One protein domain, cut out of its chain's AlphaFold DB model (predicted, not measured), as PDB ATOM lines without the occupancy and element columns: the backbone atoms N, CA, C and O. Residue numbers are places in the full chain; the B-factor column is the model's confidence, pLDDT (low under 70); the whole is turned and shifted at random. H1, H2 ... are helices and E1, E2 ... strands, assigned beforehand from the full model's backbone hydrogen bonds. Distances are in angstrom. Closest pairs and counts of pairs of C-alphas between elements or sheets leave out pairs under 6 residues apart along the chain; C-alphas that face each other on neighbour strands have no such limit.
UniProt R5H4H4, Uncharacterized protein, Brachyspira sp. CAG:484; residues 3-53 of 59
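AT A GLANCE: This is residues 3 to 53 of the 59 residues of an uncharacterized protein of Brachyspira sp. CAG:484 (UniProt R5H4H4). With little regular structure, a small hairpin of E1 and E2 has H2 near E2, H1 set apart from H2, and a long unnamed tail of which residues 44 to 49 stand free. The printed part has 51 residues, 18 in named elements, in the order E1, E2, H1, H2, mixed in class with an antiparallel sheet. It is only just loose, close to compact, with radius of gyration of the C-alphas 11.8 A and spans 35 by 27 by 16 A.

IN THESE COORDINATES: E1, residues 3 to 5, begins at C-alpha 3 (199.428, 255.635, 223.496) and is 7.0 A long. E2, residues 11 to 14, is 9.9 A. H1, residues 20 to 23, is 5.1 A. H2, residues 31 to 37, is 9.8 A and ends at C-alpha 37 (204.290, 253.513, 230.234).

HOW THE PARTS SIT: E1 and E2, a hairpin, have N 4 and O 12 within hydrogen-bond range, 2.9 A. E2 and H2 come closest at the C-alphas of Leu 11 and Ser 37, 6.1 A. H1 and H2 are apart. In H2 every O i to N i+4 pair is within hydrogen-bond range; H1 is too short for one.

THE WHOLE: The C-alphas of Lys 7 and Asp 52 are the farthest apart, 34.9 A. The printed part has no cut and no long link. Residues 39 to 52 have pLDDT under 70.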
ATOM      1  N   ALA A   3     199.578 255.269 222.096       83.88
ATOM      2  CA  ALA A   3     199.428 255.635 223.496       83.88
ATOM      3  C   ALA A   3     198.480 256.831 223.619       83.88
ATOM      4  O   ALA A   3     198.536 257.749 222.800       83.88
ATOM      5  N   ILE A   4     197.614 256.813 224.629       87.00
ATOM      6  CA  ILE A   4     196.715 257.923 224.961       87.00
ATOM      7  C   ILE A   4     196.890 258.318 226.422       87.00
ATOM      8  O   ILE A   4     197.214 257.485 227.263       87.00
ATOM      9  N   VAL A   5     196.630 259.583 226.735       86.38
ATOM     10  CA  VAL A   5     196.477 260.035 228.121       86.38
ATOM     11  C   VAL A   5     195.001 259.930 228.478       86.38
ATOM     12  O   VAL A   5     194.147 260.523 227.815       86.38
ATOM     13  N   ASN A   6     194.676 259.149 229.504       87.81
ATOM     14  CA  ASN A   6     193.296 258.974 229.934       87.81
ATOM     15  C   ASN A   6     192.785 260.186 230.732       87.81
ATOM     16  O   ASN A   6     193.526 261.104 231.084       87.81
ATOM     17  N   LYS A   7     191.496 260.177 231.090       91.69
ATOM     18  CA  LYS A   7     190.854 261.279 231.838       91.69
ATOM     19  C   LYS A   7     191.440 261.529 233.238       91.69
ATOM     20  O   LYS A   7     191.082 262.520 233.864       91.69
ATOM     21  N   ARG A   8     192.290 260.632 233.748       91.75
ATOM     22  CA  ARG A   8     192.987 260.752 235.040       91.75
ATOM     23  C   ARG A   8     194.438 261.219 234.880       91.75
ATOM     24  O   ARG A   8     195.158 261.248 235.870       91.75
ATOM     25  N   GLY A   9     194.867 261.554 233.661       82.75
ATOM     26  CA  GLY A   9     196.244 261.954 233.374       82.75
ATOM     27  C   GLY A   9     197.234 260.788 233.330       82.75
ATOM     28  O   GLY A   9     198.431 261.034 233.317       82.75
ATOM     29  N   ALA A  10     196.766 259.536 233.321       83.75
ATOM     30  CA  ALA A  10     197.638 258.369 233.214       83.75
ATOM     31  C   ALA A  10     197.811 257.943 231.749       83.75
ATOM     32  O   ALA A  10     196.852 257.986 230.971       83.75
ATOM     33  N   LEU A  11     199.020 257.504 231.389       83.31
ATOM     34  CA  LEU A  11     199.319 256.984 230.059       83.31
ATOM     35  C   LEU A  11     198.801 255.548 229.902       83.31
ATOM     36  O   LEU A  11     199.117 254.663 230.697       83.31
ATOM     37  N   GLU A  12     198.045 255.306 228.839       86.50
ATOM     38  CA  GLU A  12     197.559 253.987 228.450       86.50
ATOM     39  C   GLU A  12     198.145 253.607 227.095       86.50
ATOM     40  O   GLU A  12     198.028 254.360 226.127       86.50
ATOM     41  N   VAL A  13     198.767 252.431 227.021       84.88
ATOM     42  CA  VAL A  13     199.327 251.892 225.779       84.88
ATOM     43  C   VAL A  13     198.373 250.844 225.228       84.88
ATOM     44  O   VAL A  13     198.044 249.879 225.915       84.88
ATOM     45  N   HIS A  14     197.950 251.038 223.985       86.06
ATOM     46  CA  HIS A  14     196.978 250.204 223.291       86.06
ATOM     47  C   HIS A  14     197.631 249.535 222.080       86.06
ATOM     48  O   HIS A  14     198.383 250.158 221.323       86.06
ATOM     49  N   THR A  15     197.336 248.252 221.904       87.06
ATOM     50  CA  THR A  15     197.776 247.438 220.764       87.06
ATOM     51  C   THR A  15     196.577 246.704 220.182       87.06
ATOM     52  O   THR A  15     195.779 246.174 220.957       87.06
ATOM     53  N   ASP A  16     196.479 246.627 218.861       87.00
ATOM     54  CA  ASP A  16     195.437 245.883 218.145       87.00
ATOM     55  C   ASP A  16     195.996 244.640 217.430       87.00
ATOM     56  O   ASP A  16     197.202 244.429 217.393       87.00
ATOM     57  N   GLU A  17     195.132 243.801 216.854       85.69
ATOM     58  CA  GLU A  17     195.538 242.550 216.187       85.69
ATOM     59  C   GLU A  17     196.509 242.748 215.007       85.69
ATOM     60  O   GLU A  17     197.277 241.837 214.680       85.69
ATOM     61  N   ALA A  18     196.511 243.934 214.387       84.62
ATOM     62  CA  ALA A  18     197.428 244.269 213.303       84.62
ATOM     63  C   ALA A  18     198.832 244.631 213.821       84.62
ATOM     64  O   ALA A  18     199.807 244.592 213.066       84.62
ATOM     65  N   ASP A  19     198.965 244.936 215.112       79.62
ATOM     66  CA  ASP A  19     200.238 245.280 215.716       79.62
ATOM     67  C   ASP A  19     201.134 244.074 215.956       79.62
ATOM     68  O   ASP A  19     200.781 243.075 216.586       79.62
ATOM     69  N   ILE A  20     202.402 244.227 215.586       79.06
ATOM     70  CA  ILE A  20     203.429 243.232 215.904       79.06
ATOM     71  C   ILE A  20     203.554 243.056 217.432       79.06
ATOM     72  O   ILE A  20     203.748 241.944 217.924       79.06
ATOM     73  N   CYS A  21     203.378 244.137 218.199       78.44
ATOM     74  CA  CYS A  21     203.395 244.109 219.663       78.44
ATOM     75  C   CYS A  21     202.237 243.302 220.272       78.44
ATOM     76  O   CYS A  21     202.439 242.671 221.311       78.44
ATOM     77  N   PHE A  22     201.066 243.276 219.631       82.75
ATOM     78  CA  PHE A  22     199.945 242.431 220.053       82.75
ATOM     79  C   PHE A  22     200.287 240.952 219.856       82.75
ATOM     80  O   PHE A  22     200.184 240.144 220.783       82.75
ATOM     81  N   ASN A  23     200.826 240.623 218.681       80.62
ATOM     82  CA  ASN A  23     201.235 239.262 218.330       80.62
ATOM     83  C   ASN A  23     202.412 238.743 219.175       80.62
ATOM     84  O   ASN A  23     202.520 237.546 219.425       80.62
ATOM     85  N   CYS A  24     203.254 239.641 219.695       78.56
ATOM     86  CA  CYS A  24     204.377 239.311 220.575       78.56
ATOM     87  C   CYS A  24     203.949 238.658 221.909       78.56
ATOM     88  O   CYS A  24     204.750 237.959 222.532       78.56
ATOM     89  N   LYS A  25     202.709 238.887 222.381       74.38
ATOM     90  CA  LYS A  25     202.139 238.368 223.652       74.38
ATOM     91  C   LYS A  25     202.948 238.664 224.931       74.38
ATOM     92  O   LYS A  25     202.598 238.188 226.007       74.38
ATOM     93  N   ASN A  26     203.994 239.490 224.854       77.81
ATOM     94  CA  ASN A  26     204.870 239.849 225.975       77.81
ATOM     95  C   ASN A  26     204.623 241.270 226.509       77.81
ATOM     96  O   ASN A  26     205.524 241.862 227.097       77.81
ATOM     97  N   LEU A  27     203.416 241.823 226.339       76.19
ATOM     98  CA  LEU A  27     203.088 243.225 226.659       76.19
ATOM     99  C   LEU A  27     203.553 243.663 228.062       76.19
ATOM    100  O   LEU A  27     204.180 244.707 228.197       76.19
ATOM    101  N   PHE A  28     203.359 242.829 229.088       75.00
ATOM    102  CA  PHE A  28     203.742 243.147 230.475       75.00
ATOM    103  C   PHE A  28     205.255 243.107 230.757       75.00
ATOM    104  O   PHE A  28     205.728 243.712 231.722       75.00
ATOM    105  N   LYS A  29     206.028 242.388 229.936       78.62
ATOM    106  CA  LYS A  29     207.489 242.245 230.074       78.62
ATOM    107  C   LYS A  29     208.264 243.008 229.000       78.62
ATOM    108  O   LYS A  29     209.487 242.998 229.027       78.62
ATOM    109  N   CYS A  30     207.568 243.636 228.055       79.81
ATOM    110  CA  CYS A  30     208.168 244.308 226.915       79.81
ATOM    111  C   CYS A  30     208.877 245.601 227.363       79.81
ATOM    112  O   CYS A  30     208.203 246.505 227.864       79.81
ATOM    113  N   PRO A  31     210.201 245.735 227.154       77.94
ATOM    114  CA  PRO A  31     210.958 246.927 227.516       77.94
ATOM    115  C   PRO A  31     210.423 248.185 226.836       77.94
ATOM    116  O   PRO A  31     210.375 249.233 227.470       77.94
ATOM    117  N   LEU A  32     209.951 248.072 225.588       78.19
ATOM    118  CA  LEU A  32     209.340 249.181 224.856       78.19
ATOM    119  C   LEU A  32     208.047 249.660 225.531       78.19
ATOM    120  O   LEU A  32     207.897 250.851 225.781       78.19
ATOM    121  N   ILE A  33     207.140 248.739 225.880       81.31
ATOM    122  CA  ILE A  33     205.890 249.085 226.578       81.31
ATOM    123  C   ILE A  33     206.204 249.689 227.950       81.31
ATOM    124  O   ILE A  33     205.636 250.713 228.302       81.31
ATOM    125  N   GLN A  34     207.153 249.118 228.699       81.25
ATOM    126  CA  GLN A  34     207.539 249.654 230.007       81.25
ATOM    127  C   GLN A  34     208.189 251.040 229.927       81.25
ATOM    128  O   GLN A  34     207.939 251.862 230.808       81.25
ATOM    129  N   ALA A  35     209.011 251.301 228.906       78.31
ATOM    130  CA  ALA A  35     209.621 252.608 228.682       78.31
ATOM    131  C   ALA A  35     208.551 253.665 228.379       78.31
ATOM    132  O   ALA A  35     208.510 254.698 229.045       78.31
ATOM    133  N   ILE A  36     207.626 253.350 227.464       78.94
ATOM    134  CA  ILE A  36     206.494 254.219 227.124       78.94
ATOM    135  C   ILE A  36     205.627 254.468 228.365       78.94
ATOM    136  O   ILE A  36     205.422 255.617 228.736       78.94
ATOM    137  N   SER A  37     205.182 253.415 229.063       77.44
ATOM    138  CA  SER A  37     204.290 253.513 230.234       77.44
ATOM    139  C   SER A  37     204.864 254.287 231.420       77.44
ATOM    140  O   SER A  37     204.100 254.749 232.261       77.44
ATOM    141  N   LYS A  38     206.189 254.397 231.531       75.75
ATOM    142  CA  LYS A  38     206.849 255.144 232.608       75.75
ATOM    143  C   LYS A  38     207.323 256.533 232.159       75.75
ATOM    144  O   LYS A  38     208.102 257.145 232.881       75.75
ATOM    145  N   GLU A  39     206.909 256.987 230.973       66.69
ATOM    146  CA  GLU A  39     207.350 258.245 230.347       66.69
ATOM    147  C   GLU A  39     208.880 258.355 230.179       66.69
ATOM    148  O   GLU A  39     209.420 259.435 229.941       66.69
ATOM    149  N   TYR A  40     209.608 257.232 230.247       62.09
ATOM    150  CA  TYR A  40     211.039 257.209 229.962       62.09
ATOM    151  C   TYR A  40     211.227 257.218 228.449       62.09
ATOM    152  O   TYR A  40     211.259 256.174 227.796       62.09
ATOM    153  N   VAL A  41     211.403 258.406 227.878       58.56
ATOM    154  CA  VAL A  41     211.913 258.532 226.512       58.56
ATOM    155  C   VAL A  41     213.428 258.333 226.551       58.56
ATOM    156  O   VAL A  41     214.196 259.284 226.623       58.56
ATOM    157  N   ILE A  42     213.871 257.076 226.507       53.97
ATOM    158  CA  ILE A  42     215.255 256.736 226.151       53.97
ATOM    159  C   ILE A  42     215.203 256.045 224.790       53.97
ATOM    160  O   ILE A  42     215.235 254.820 224.688       53.97
ATOM    161  N   MET A  43     215.081 256.833 223.720       54.47
ATOM    162  CA  MET A  43     215.287 256.330 222.361       54.47
ATOM    163  C   MET A  43     216.761 256.494 221.980       54.47
ATOM    164  O   MET A  43     217.141 257.430 221.288       54.47
ATOM    165  N   HIS A  44     217.582 255.553 222.446       54.12
ATOM    166  CA  HIS A  44     218.905 255.254 221.879       54.12
ATOM    167  C   HIS A  44     218.895 253.902 221.148       54.12
ATOM    168  O   HIS A  44     219.897 253.199 221.100       54.12
ATOM    169  N   TYR A  45     217.750 253.507 220.594       51.41
ATOM    170  CA  TYR A  45     217.698 252.374 219.682       51.41
ATOM    171  C   TYR A  45     217.924 252.923 218.279       51.41
ATOM    172  O   TYR A  45     217.017 253.503 217.692       51.41
ATOM    173  N   SER A  46     219.152 252.800 217.771       52.19
ATOM    174  CA  SER A  46     219.400 252.877 216.332       52.19
ATOM    175  C   SER A  46     218.506 251.829 215.672       52.19
ATOM    176  O   SER A  46     218.734 250.652 215.933       52.19
ATOM    177  N   ASP A  47     217.464 252.256 214.955       56.81
ATOM    178  CA  ASP A  47     216.525 251.441 214.168       56.81
ATOM    179  C   ASP A  47     216.492 249.951 214.551       56.81
ATOM    180  O   ASP A  47     216.907 249.083 213.789       56.81
ATOM    181  N   VAL A  48     216.045 249.639 215.774       57.91
ATOM    182  CA  VAL A  48     215.860 248.240 216.168       57.91
ATOM    183  C   VAL A  48     214.513 247.801 215.632       57.91
ATOM    184  O   VAL A  48     213.463 248.174 216.163       57.91
ATOM    185  N   GLU A  49     214.540 247.014 214.559       62.53
ATOM    186  CA  GLU A  49     213.335 246.379 214.055       62.53
ATOM    187  C   GLU A  49     212.741 245.485 215.151       62.53
ATOM    188  O   GLU A  49     213.449 244.772 215.860       62.53
ATOM    189  N   ILE A  50     211.410 245.450 215.275       65.12
ATOM    190  CA  ILE A  50     210.737 244.559 216.239       65.12
ATOM    191  C   ILE A  50     211.129 243.083 216.018       65.12
ATOM    192  O   ILE A  50     211.077 242.282 216.950       65.12
ATOM    193  N   ARG A  51     211.569 242.724 214.804       62.44
ATOM    194  CA  ARG A  51     212.103 241.397 214.465       62.44
ATOM    195  C   ARG A  51     213.388 241.048 215.222       62.44
ATOM    196  O   ARG A  51     213.593 239.870 215.498       62.44
ATOM    197  N   ASP A  52     214.172 242.053 215.595       64.06
ATOM    198  CA  ASP A  52     215.432 241.921 216.332       64.06
ATOM    199  C   ASP A  52     215.239 242.072 217.849       64.06
ATOM    200  O   ASP A  52     216.184 241.984 218.637       64.06
ATOM    201  N   CYS A  53     213.998 242.265 218.302       72.06
ATOM    202  CA  CYS A  53     213.674 242.259 219.719       72.06
ATOM    203  C   CYS A  53     213.854 240.845 220.290       72.06
ATOM    204  O   CYS A  53     213.102 239.932 219.957       72.06
TER     205      CYS A  53